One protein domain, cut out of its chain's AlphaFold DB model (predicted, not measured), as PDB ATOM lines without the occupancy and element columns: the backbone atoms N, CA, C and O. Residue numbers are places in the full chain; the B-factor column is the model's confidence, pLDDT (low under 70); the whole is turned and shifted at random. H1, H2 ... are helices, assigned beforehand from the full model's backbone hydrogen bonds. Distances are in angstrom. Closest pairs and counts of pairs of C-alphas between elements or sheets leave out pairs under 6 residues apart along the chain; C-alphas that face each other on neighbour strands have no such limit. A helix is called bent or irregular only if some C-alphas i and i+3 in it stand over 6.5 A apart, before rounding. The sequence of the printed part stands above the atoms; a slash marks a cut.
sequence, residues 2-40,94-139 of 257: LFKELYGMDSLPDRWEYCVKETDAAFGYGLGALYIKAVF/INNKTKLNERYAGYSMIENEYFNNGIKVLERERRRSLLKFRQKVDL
ATOM      1  N   LEU A   2      76.438 191.161 129.008       84.50
ATOM      2  CA  LEU A   2      77.894 191.108 128.830       84.50
ATOM      3  C   LEU A   2      78.553 189.907 129.537       84.50
ATOM      4  O   LEU A   2      79.444 189.279 128.981       84.50
ATOM      5  N   PHE A   3      78.080 189.527 130.729       85.19
ATOM      6  CA  PHE A   3      78.637 188.388 131.469       85.19
ATOM      7  C   PHE A   3      78.392 187.028 130.793       85.19
ATOM      8  O   PHE A   3      79.225 186.136 130.907       85.19
ATOM      9  N   LYS A   4      77.286 186.871 130.056       89.56
ATOM     10  CA  LYS A   4      76.999 185.644 129.301       89.56
ATOM     11  C   LYS A   4      77.890 185.538 128.065       89.56
ATOM     12  O   LYS A   4      78.368 184.457 127.755       89.56
ATOM     13  N   GLU A   5      78.138 186.660 127.395       90.38
ATOM     14  CA  GLU A   5      79.008 186.716 126.213       90.38
ATOM     15  C   GLU A   5      80.489 186.544 126.571       90.38
ATOM     16  O   GLU A   5      81.207 185.858 125.853       90.38
ATOM     17  N   LEU A   6      80.946 187.130 127.684       89.88
ATOM     18  CA  LEU A   6      82.353 187.061 128.098       89.88
ATOM     19  C   LEU A   6      82.707 185.798 128.888       89.88
ATOM     20  O   LEU A   6      83.826 185.310 128.770       89.88
ATOM     21  N   TYR A   7      81.790 185.298 129.722       89.19
ATOM     22  CA  TYR A   7      82.087 184.231 130.686       89.19
ATOM     23  C   TYR A   7      81.204 182.990 130.521       89.19
ATOM     24  O   TYR A   7      81.341 182.052 131.299       89.19
ATOM     25  N   GLY A   8      80.264 182.978 129.567       89.38
ATOM     26  CA  GLY A   8      79.339 181.854 129.375       89.38
ATOM     27  C   GLY A   8      78.368 181.629 130.542       89.38
ATOM     28  O   GLY A   8      77.698 180.604 130.588       89.38
ATOM     29  N   MET A   9      78.286 182.563 131.494       89.31
ATOM     30  CA  MET A   9      77.466 182.411 132.695       89.31
ATOM     31  C   MET A   9      75.992 182.715 132.399       89.31
ATOM     32  O   MET A   9      75.664 183.771 131.853       89.31
ATOM     33  N   ASP A  10      75.094 181.819 132.812       89.06
ATOM     34  CA  ASP A  10      73.646 182.016 132.670       89.06
ATOM     35  C   ASP A  10      73.068 182.996 133.698       89.06
ATOM     36  O   ASP A  10      72.098 183.701 133.411       89.06
ATOM     37  N   SER A  11      73.697 183.103 134.868       87.75
ATOM     38  CA  SER A  11      73.328 184.044 135.922       87.75
ATOM     39  C   SER A  11      74.556 184.578 136.652       87.75
ATOM     40  O   SER A  11      75.626 183.971 136.649       87.75
ATOM     41  N   LEU A  12      74.393 185.734 137.294       87.88
ATOM     42  CA  LEU A  12      75.370 186.246 138.253       87.88
ATOM     43  C   LEU A  12      75.346 185.401 139.539       87.88
ATOM     44  O   LEU A  12      74.322 184.767 139.811       87.88
ATOM     45  N   PRO A  13      76.440 185.396 140.324       88.88
ATOM     46  CA  PRO A  13      76.454 184.755 141.633       88.88
ATOM     47  C   PRO A  13      75.387 185.346 142.558       88.88
ATOM     48  O   PRO A  13      74.936 186.486 142.376       88.88
ATOM     49  N   ASP A  14      75.021 184.578 143.582       94.56
ATOM     50  CA  ASP A  14      74.084 185.029 144.599       94.56
ATOM     51  C   ASP A  14      74.566 186.327 145.254       94.56
ATOM     52  O   ASP A  14      75.759 186.566 145.463       94.56
ATOM     53  N   ARG A  15      73.612 187.184 145.638       94.50
ATOM     54  CA  ARG A  15      73.927 188.508 146.193       94.50
ATOM     55  C   ARG A  15      74.870 188.429 147.396       94.50
ATOM     56  O   ARG A  15      75.737 189.284 147.538       94.50
ATOM     57  N   TRP A  16      74.699 187.431 148.259       96.25
ATOM     58  CA  TRP A  16      75.529 187.285 149.451       96.25
ATOM     59  C   TRP A  16      76.987 186.949 149.092       96.25
ATOM     60  O   TRP A  16      77.887 187.509 149.710       96.25
ATOM     61  N   GLU A  17      77.235 186.127 148.064       94.25
ATOM     62  CA  GLU A  17      78.588 185.804 147.584       94.25
ATOM     63  C   GLU A  17      79.275 187.051 147.035       94.25
ATOM     64  O   GLU A  17      80.424 187.345 147.372       94.25
ATOM     65  N   TYR A  18      78.533 187.831 146.244       93.38
ATOM     66  CA  TYR A  18      79.000 189.117 145.744       93.38
ATOM     67  C   TYR A  18      79.371 190.061 146.901       93.38
ATOM     68  O   TYR A  18      80.474 190.606 146.932       93.38
ATOM     69  N   CYS A  19      78.502 190.201 147.908       94.88
ATOM     70  CA  CYS A  19      78.767 191.036 149.083       94.88
ATOM     71  C   CYS A  19      79.978 190.562 149.899       94.88
ATOM     72  O   CYS A  19      80.748 191.395 150.379       94.88
ATOM     73  N   VAL A  20      80.176 189.250 150.056       94.75
ATOM     74  CA  VAL A  20      81.353 188.689 150.737       94.75
ATOM     75  C   VAL A  20      82.630 189.022 149.966       94.75
ATOM     76  O   VAL A  20      83.592 189.487 150.579       94.75
ATOM     77  N   LYS A  21      82.633 188.859 148.637       93.81
ATOM     78  CA  LYS A  21      83.785 189.183 147.783       93.81
ATOM     79  C   LYS A  21      84.160 190.666 147.852       93.81
ATOM     80  O   LYS A  21      85.330 190.998 148.026       93.81
ATOM     81  N   GLU A  22      83.172 191.553 147.780       94.25
ATOM     82  CA  GLU A  22      83.386 193.004 147.877       94.25
ATOM     83  C   GLU A  22      83.887 193.413 149.269       94.25
ATOM     84  O   GLU A  22      84.794 194.238 149.408       94.25
ATOM     85  N   THR A  23      83.339 192.796 150.321       94.62
ATOM     86  CA  THR A  23      83.779 193.058 151.697       94.62
ATOM     87  C   THR A  23      85.198 192.543 151.921       94.62
ATOM     88  O   THR A  23      85.962 193.200 152.621       94.62
ATOM     89  N   ASP A  24      85.596 191.419 151.318       95.12
ATOM     90  CA  ASP A  24      86.988 190.961 151.339       95.12
ATOM     91  C   ASP A  24      87.927 191.962 150.658       95.12
ATOM     92  O   ASP A  24      88.913 192.395 151.256       95.12
ATOM     93  N   ALA A  25      87.587 192.409 149.449       92.62
ATOM     94  CA  ALA A  25      88.407 193.379 148.729       92.62
ATOM     95  C   ALA A  25      88.643 194.669 149.546       92.62
ATOM     96  O   ALA A  25      89.748 195.213 149.547       92.62
ATOM     97  N   ALA A  26      87.631 195.130 150.290       93.25
ATOM     98  CA  ALA A  26      87.710 196.335 151.115       93.25
ATOM     99  C   ALA A  26      88.334 196.105 152.510       93.25
ATOM    100  O   ALA A  26      89.145 196.899 152.995       93.25
ATOM    101  N   PHE A  27      87.954 195.017 153.181       94.50
ATOM    102  CA  PHE A  27      88.204 194.753 154.604       94.50
ATOM    103  C   PHE A  27      88.864 193.391 154.847       94.50
ATOM    104  O   PHE A  27      88.684 192.767 155.896       94.50
ATOM    105  N   GLY A  28      89.671 192.933 153.892       95.31
ATOM    106  CA  GLY A  28      90.190 191.571 153.855       95.31
ATOM    107  C   GLY A  28      90.995 191.130 155.070       95.31
ATOM    108  O   GLY A  28      90.881 189.971 155.468       95.31
ATOM    109  N   TYR A  29      91.745 192.030 155.717       95.44
ATOM    110  CA  TYR A  29      92.441 191.731 156.976       95.44
ATOM    111  C   TYR A  29      91.485 191.632 158.168       95.44
ATOM    112  O   TYR A  29      91.663 190.758 159.011       95.44
ATOM    113  N   GLY A  30      90.450 192.476 158.221       94.75
ATOM    114  CA  GLY A  30      89.412 192.424 159.254       94.75
ATOM    115  C   GLY A  30      88.611 191.125 159.185       94.75
ATOM    116  O   GLY A  30      88.548 190.373 160.158       94.75
ATOM    117  N   LEU A  31      88.090 190.799 158.001       94.44
ATOM    118  CA  LEU A  31      87.472 189.498 157.760       94.44
ATOM    119  C   LEU A  31      88.492 188.354 157.907       94.44
ATOM    120  O   LEU A  31      88.123 187.234 158.246       94.44
ATOM    121  N   GLY A  32      89.771 188.601 157.606       95.88
ATOM    122  CA  GLY A  32      90.854 187.623 157.722       95.88
ATOM    123  C   GLY A  32      91.060 187.196 159.169       95.88
ATOM    124  O   GLY A  32      91.145 186.005 159.436       95.88
ATOM    125  N   ALA A  33      91.025 188.150 160.105       94.75
ATOM    126  CA  ALA A  33      91.094 187.890 161.541       94.75
ATOM    127  C   ALA A  33      89.923 187.031 162.052       94.75
ATOM    128  O   ALA A  33      90.094 186.254 162.989       94.75
ATOM    129  N   LEU A  34      88.735 187.160 161.447       93.94
ATOM    130  CA  LEU A  34      87.596 186.281 161.734       93.94
ATOM    131  C   LEU A  34      87.801 184.889 161.126       93.94
ATOM    132  O   LEU A  34      87.591 183.889 161.805       93.94
ATOM    133  N   TYR A  35      88.260 184.836 159.874       94.75
ATOM    134  CA  TYR A  35      88.508 183.598 159.137       94.75
ATOM    135  C   TYR A  35      89.532 182.703 159.843       94.75
ATOM    136  O   TYR A  35      89.234 181.551 160.146       94.75
ATOM    137  N   ILE A  36      90.708 183.236 160.192       94.94
ATOM    138  CA  ILE A  36      91.785 182.431 160.789       94.94
ATOM    139  C   ILE A  36      91.379 181.809 162.131       94.94
ATOM    140  O   ILE A  36      91.720 180.663 162.393       94.94
ATOM    141  N   LYS A  37      90.568 182.505 162.942       91.94
ATOM    142  CA  LYS A  37      90.056 181.976 164.217       91.94
ATOM    143  C   LYS A  37      89.170 180.749 164.030       91.94
ATOM    144  O   LYS A  37      89.088 179.932 164.941       91.94
ATOM    145  N   ALA A  38      88.489 180.651 162.892       91.06
ATOM    146  CA  ALA A  38      87.596 179.545 162.599       91.06
ATOM    147  C   ALA A  38      88.337 178.331 162.021       91.06
ATOM    148  O   ALA A  38      87.931 177.207 162.302       91.06
ATOM    149  N   VAL A  39      89.391 178.540 161.217       91.62
ATOM    150  CA  VAL A  39      89.926 177.460 160.361       91.62
ATOM    151  C   VAL A  39      91.441 177.254 160.381       91.62
ATOM    152  O   VAL A  39      91.894 176.260 159.823       91.62
ATOM    153  N   PHE A  40      92.244 178.139 160.982       94.06
ATOM    154  CA  PHE A  40      93.705 178.070 160.856       94.06
ATOM    155  C   PHE A  40      94.429 178.300 162.187       94.06
ATOM    156  O   PHE A  40      94.387 179.391 162.758       94.06
ATOM    157  N   ILE A  94      97.128 191.177 162.381       94.38
ATOM    158  CA  ILE A  94      95.674 190.931 162.405       94.38
ATOM    159  C   ILE A  94      95.196 190.336 163.736       94.38
ATOM    160  O   ILE A  94      94.028 190.478 164.087       94.38
ATOM    161  N   ASN A  95      96.101 189.717 164.503       89.69
ATOM    162  CA  ASN A  95      95.819 189.236 165.857       89.69
ATOM    163  C   ASN A  95      95.916 190.348 166.912       89.69
ATOM    164  O   ASN A  95      95.486 190.164 168.050       89.69
ATOM    165  N   ASN A  96      96.443 191.518 166.549       93.94
ATOM    166  CA  ASN A  96      96.512 192.677 167.423       93.94
ATOM    167  C   ASN A  96      95.353 193.632 167.108       93.94
ATOM    168  O   ASN A  96      95.372 194.354 166.112       93.94
ATOM    169  N   LYS A  97      94.352 193.666 167.995       93.25
ATOM    170  CA  LYS A  97      93.151 194.501 167.834       93.25
ATOM    171  C   LYS A  97      93.480 195.985 167.625       93.25
ATOM    172  O   LYS A  97      92.814 196.636 166.828       93.25
ATOM    173  N   THR A  98      94.503 196.510 168.301       95.69
ATOM    174  CA  THR A  98      94.924 197.911 168.161       95.69
ATOM    175  C   THR A  98      95.454 198.180 166.756       95.69
ATOM    176  O   THR A  98      94.917 199.040 166.066       95.69
ATOM    177  N   LYS A  99      96.416 197.377 166.283       94.94
ATOM    178  CA  LYS A  99      96.988 197.523 164.930       94.94
ATOM    179  C   LYS A  99      95.945 197.313 163.830       94.94
ATOM    180  O   LYS A  99      95.943 198.015 162.821       94.94
ATOM    181  N   LEU A 100      95.036 196.356 164.021       94.31
ATOM    182  CA  LEU A 100      93.948 196.110 163.077       94.31
ATOM    183  C   LEU A 100      92.976 197.299 163.011       94.31
ATOM    184  O   LEU A 100      92.583 197.706 161.921       94.31
ATOM    185  N   ASN A 101      92.629 197.899 164.153       93.81
ATOM    186  CA  ASN A 101      91.798 199.102 164.188       93.81
ATOM    187  C   ASN A 101      92.509 200.308 163.556       93.81
ATOM    188  O   ASN A 101      91.875 201.060 162.821       93.81
ATOM    189  N   GLU A 102      93.815 200.476 163.784       92.88
ATOM    190  CA  GLU A 102      94.631 201.517 163.139       92.88
ATOM    191  C   GLU A 102      94.622 201.379 161.611       92.88
ATOM    192  O   GLU A 102      94.427 202.365 160.898       92.88
ATOM    193  N   ARG A 103      94.739 200.147 161.090       90.00
ATOM    194  CA  ARG A 103      94.671 199.858 159.645       90.00
ATOM    195  C   ARG A 103      93.362 200.328 159.003       90.00
ATOM    196  O   ARG A 103      93.369 200.690 157.819       90.00
ATOM    197  N   TYR A 104      92.271 200.316 159.767       91.56
ATOM    198  CA  TYR A 104      90.936 200.744 159.346       91.56
ATOM    199  C   TYR A 104      90.501 202.081 159.967       91.56
ATOM    200  O   TYR A 104      89.332 202.457 159.872       91.56
ATOM    201  N   ALA A 105      91.426 202.846 160.552       90.06
ATOM    202  CA  ALA A 105      91.099 204.114 161.185       90.06
ATOM    203  C   ALA A 105      90.470 205.095 160.179       90.06
ATOM    204  O   ALA A 105      91.019 205.406 159.117       90.06
ATOM    205  N   GLY A 106      89.281 205.591 160.521       83.69
ATOM    206  CA  GLY A 106      88.507 206.509 159.689       83.69
ATOM    207  C   GLY A 106      87.698 205.852 158.562       83.69
ATOM    208  O   GLY A 106      87.050 206.575 157.806       83.69
ATOM    209  N   TYR A 107      87.685 204.522 158.439       85.06
ATOM    210  CA  TYR A 107      86.613 203.863 157.693       85.06
ATOM    211  C   TYR A 107      85.299 204.057 158.463       85.06
ATOM    212  O   TYR A 107      85.172 203.625 159.604       85.06
ATOM    213  N   SER A 108      84.333 204.732 157.840       88.00
ATOM    214  CA  SER A 108      82.975 204.899 158.365       88.00
ATOM    215  C   SER A 108      81.989 204.474 157.283       88.00
ATOM    216  O   SER A 108      81.802 205.179 156.283       88.00
ATOM    217  N   MET A 109      81.448 203.270 157.455       92.75
ATOM    218  CA  MET A 109      80.451 202.682 156.567       92.75
ATOM    219  C   MET A 109      79.066 202.972 157.134       92.75
ATOM    220  O   MET A 109      78.843 202.788 158.328       92.75
ATOM    221  N   ILE A 110      78.152 203.427 156.280       95.12
ATOM    222  CA  ILE A 110      76.768 203.712 156.667       95.12
ATOM    223  C   ILE A 110      75.888 202.595 156.114       95.12
ATOM    224  O   ILE A 110      75.981 202.251 154.932       95.12
ATOM    225  N   GLU A 111      75.062 201.997 156.966       95.19
ATOM    226  CA  GLU A 111      74.102 200.984 156.532       95.19
ATOM    227  C   GLU A 111      73.178 201.546 155.440       95.19
ATOM    228  O   GLU A 111      72.809 202.716 155.463       95.19
ATOM    229  N   ASN A 112      72.810 200.714 154.464       94.75
ATOM    230  CA  ASN A 112      71.973 201.080 153.310       94.75
ATOM    231  C   ASN A 112      72.574 202.109 152.323       94.75
ATOM    232  O   ASN A 112      71.925 202.441 151.335       94.75
ATOM    233  N   GLU A 113      73.833 202.533 152.491       96.69
ATOM    234  CA  GLU A 113      74.548 203.398 151.538       96.69
ATOM    235  C   GLU A 113      75.645 202.653 150.748       96.69
ATOM    236  O   GLU A 113      76.792 203.095 150.667       96.69
ATOM    237  N   TYR A 114      75.317 201.500 150.154       95.25
ATOM    238  CA  TYR A 114      76.306 200.629 149.491       95.25
ATOM    239  C   TYR A 114      77.174 201.362 148.453       95.25
ATOM    240  O   TYR A 114      78.399 201.249 148.488       95.25
ATOM    241  N   PHE A 115      76.561 202.164 147.575       96.44
ATOM    242  CA  PHE A 115      77.293 202.902 146.542       96.44
ATOM    243  C   PHE A 115      78.292 203.903 147.145       96.44
ATOM    244  O   PHE A 115      79.476 203.872 146.812       96.44
ATOM    245  N   ASN A 116      77.848 204.740 148.090       96.44
ATOM    246  CA  ASN A 116      78.717 205.721 148.748       96.44
ATOM    247  C   ASN A 116      79.834 205.043 149.550       96.44
ATOM    248  O   ASN A 116      80.968 205.522 149.556       96.44
ATOM    249  N   ASN A 117      79.538 203.919 150.208       96.00
ATOM    250  CA  ASN A 117      80.542 203.114 150.901       96.00
ATOM    251  C   ASN A 117      81.607 202.596 149.924       96.00
ATOM    252  O   ASN A 117      82.796 202.716 150.212       96.00
ATOM    253  N   GLY A 118      81.202 202.109 148.746       95.06
ATOM    254  CA  GLY A 118      82.122 201.700 147.683       95.06
ATOM    255  C   GLY A 118      83.041 202.837 147.228       95.06
ATOM    256  O   GLY A 118      84.259 202.666 147.178       95.06
ATOM    257  N   ILE A 119      82.491 204.034 146.990       95.25
ATOM    258  CA  ILE A 119      83.293 205.218 146.634       95.25
ATOM    259  C   ILE A 119      84.307 205.561 147.736       95.25
ATOM    260  O   ILE A 119      85.483 205.782 147.436       95.25
ATOM    261  N   LYS A 120      83.895 205.537 149.012       94.31
ATOM    262  CA  LYS A 120      84.792 205.790 150.157       94.31
ATOM    263  C   LYS A 120      85.939 204.779 150.230       94.31
ATOM    264  O   LYS A 120      87.072 205.169 150.509       94.31
ATOM    265  N   VAL A 121      85.667 203.493 149.985       93.88
ATOM    266  CA  VAL A 121      86.697 202.440 149.942       93.88
ATOM    267  C   VAL A 121      87.703 202.724 148.824       93.88
ATOM    268  O   VAL A 121      88.910 202.731 149.073       93.88
ATOM    269  N   LEU A 122      87.227 203.027 147.613       93.88
ATOM    270  CA  LEU A 122      88.093 203.321 146.467       93.88
ATOM    271  C   LEU A 122      88.972 204.558 146.701       93.88
ATOM    272  O   LEU A 122      90.170 204.532 146.407       93.88
ATOM    273  N   GLU A 123      88.407 205.633 147.255       93.56
ATOM    274  CA  GLU A 123      89.153 206.849 147.595       93.56
ATOM    275  C   GLU A 123      90.262 206.556 148.617       93.56
ATOM    276  O   GLU A 123      91.409 206.982 148.449       93.56
ATOM    277  N   ARG A 124      89.938 205.781 149.657       90.50
ATOM    278  CA  ARG A 124      90.873 205.384 150.717       90.50
ATOM    279  C   ARG A 124      92.016 204.534 150.185       90.50
ATOM    280  O   ARG A 124      93.171 204.826 150.494       90.50
ATOM    281  N   GLU A 125      91.721 203.516 149.384       90.12
ATOM    282  CA  GLU A 125      92.745 202.642 148.813       90.12
ATOM    283  C   GLU A 125      93.649 203.400 147.833       90.12
ATOM    284  O   GLU A 125      94.876 203.282 147.906       90.12
ATOM    285  N   ARG A 126      93.081 204.299 147.016       93.25
ATOM    286  CA  ARG A 126      93.869 205.210 146.175       93.25
ATOM    287  C   ARG A 126      94.772 206.111 147.013       93.25
ATOM    288  O   ARG A 126      95.966 206.199 146.736       93.25
ATOM    289  N   ARG A 127      94.245 206.749 148.063       92.31
ATOM    290  CA  ARG A 127      95.035 207.600 148.966       92.31
ATOM    291  C   ARG A 127      96.160 206.810 149.638       92.31
ATOM    292  O   ARG A 127      97.286 207.292 149.680       92.31
ATOM    293  N   ARG A 128      95.879 205.600 150.131       88.69
ATOM    294  CA  ARG A 128      96.872 204.714 150.760       88.69
ATOM    295  C   ARG A 128      97.998 204.364 149.793       88.69
ATOM    296  O   ARG A 128      99.157 204.436 150.185       88.69
ATOM    297  N   SER A 129      97.669 204.037 148.542       91.62
ATOM    298  CA  SER A 129      98.660 203.778 147.493       91.62
ATOM    299  C   SER A 129      99.524 205.014 147.208       91.62
ATOM    300  O   SER A 129     100.750 204.931 147.247       91.62
ATOM    301  N   LEU A 130      98.910 206.192 147.043       95.00
ATOM    302  CA  LEU A 130      99.635 207.444 146.784       95.00
ATOM    303  C   LEU A 130     100.584 207.834 147.927       95.00
ATOM    304  O   LEU A 130     101.688 208.314 147.676       95.00
ATOM    305  N   LEU A 131     100.192 207.589 149.182       93.31
ATOM    306  CA  LEU A 131     101.031 207.871 150.351       93.31
ATOM    307  C   LEU A 131     102.309 207.015 150.404       93.31
ATOM    308  O   LEU A 131     103.249 207.399 151.098       93.31
ATOM    309  N   LYS A 132     102.385 205.909 149.650       92.50
ATOM    310  CA  LYS A 132     103.581 205.055 149.573       92.50
ATOM    311  C   LYS A 132     104.673 205.593 148.641       92.50
ATOM    312  O   LYS A 132     105.813 205.173 148.784       92.50
ATOM    313  N   PHE A 133     104.379 206.535 147.736       93.25
ATOM    314  CA  PHE A 133     105.287 206.944 146.642       93.25
ATOM    315  C   PHE A 133     106.695 207.401 147.081       93.25
ATOM    316  O   PHE A 133     107.645 207.302 146.311       93.25
ATOM    317  N   ARG A 134     106.857 207.902 148.309       94.31
ATOM    318  CA  ARG A 134     108.158 208.334 148.862       94.31
ATOM    319  C   ARG A 134     108.553 207.595 150.135       94.31
ATOM    320  O   ARG A 134     109.440 208.041 150.858       94.31
ATOM    321  N   GLN A 135     107.857 206.508 150.436       94.50
ATOM    322  CA  GLN A 135     108.142 205.676 151.594       94.50
ATOM    323  C   GLN A 135     109.029 204.513 151.172       94.50
ATOM    324  O   GLN A 135     109.051 204.115 150.007       94.50
ATOM    325  N   LYS A 136     109.765 203.954 152.133       92.88
ATOM    326  CA  LYS A 136     110.422 202.666 151.910       92.88
ATOM    327  C   LYS A 136     109.358 201.591 151.703       92.88
ATOM    328  O   LYS A 136     108.271 201.677 152.274       92.88
ATOM    329  N   VAL A 137     109.691 200.587 150.897       90.00
ATOM    330  CA  VAL A 137     108.837 199.414 150.718       90.00
ATOM    331  C   VAL A 137     108.659 198.734 152.074       90.00
ATOM    332  O   VAL A 137     109.636 198.439 152.761       90.00
ATOM    333  N   ASP A 138     107.406 198.517 152.458       89.62
ATOM    334  CA  ASP A 138     107.060 197.736 153.637       89.62
ATOM    335  C   ASP A 138     107.029 196.255 153.251       89.62
ATOM    336  O   ASP A 138     106.091 195.789 152.609       89.62
ATOM    337  N   LEU A 139     108.068 195.513 153.633       88.81
ATOM    338  CA  LEU A 139     108.159 194.075 153.367       88.81
ATOM    339  C   LEU A 139     107.209 193.249 154.246       88.81
ATOM    340  O   LEU A 139     107.106 192.041 154.065       88.81
TER     341      LEU A 139
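This is residues 2 to 40 and 94 to 139 of the 257 residues of a protein of Rotaria sp. Silwood2 (UniProt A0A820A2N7). What shape is this? It is a loose, open frame of helices: H2 is bent into an L, H4 runs near its arm H2a, short H3 is near its arm H2b, and small H1 lies off at one end. What is printed? There are 85 residues with four named helices, H1 to H4 in order, all helix, radius of gyration of the C-alphas 16.3 A, spans 45 by 34 by 30 A.

Is any helix bent? H1, residues 2 to 7, is apart from the others. H2, residues 15 to 39, assigned as one helix by its hydrogen bonds, is bent: C-alphas 26 and 29 are 8.8 A apart, and arms H2a, residues 15 to 26, and H2b, residues 29 to 39, stand at a steep tilt of 64 degrees. What is near the arms? H3, residues 97 to 103, is close to H2b but not clearly touching, closest C-alphas Gly 30 and Leu 100, 7.0 A. H4, residues 114 to 131, is likewise close to H2a but not clearly touching, closest C-alphas Ala 26 and Val 121, 6.3 A. Are the backbones bonded? Every O i to N i+4 pair is within hydrogen-bond range in H1, H2a, H3 and H4, but 5 of 7 in H2b.

Where does H1 begin? C-alpha 2 is at (77.894, 191.108, 128.830). Where does H4 end? It spans 25.8 A to C-alpha 131 at (101.031, 207.871, 150.351).

Is anything cut? Residues 41 to 93 are not printed, and C-alphas 40 and 94 are 13.1 A apart. Is confidence low anywhere? No printed residue is under 70.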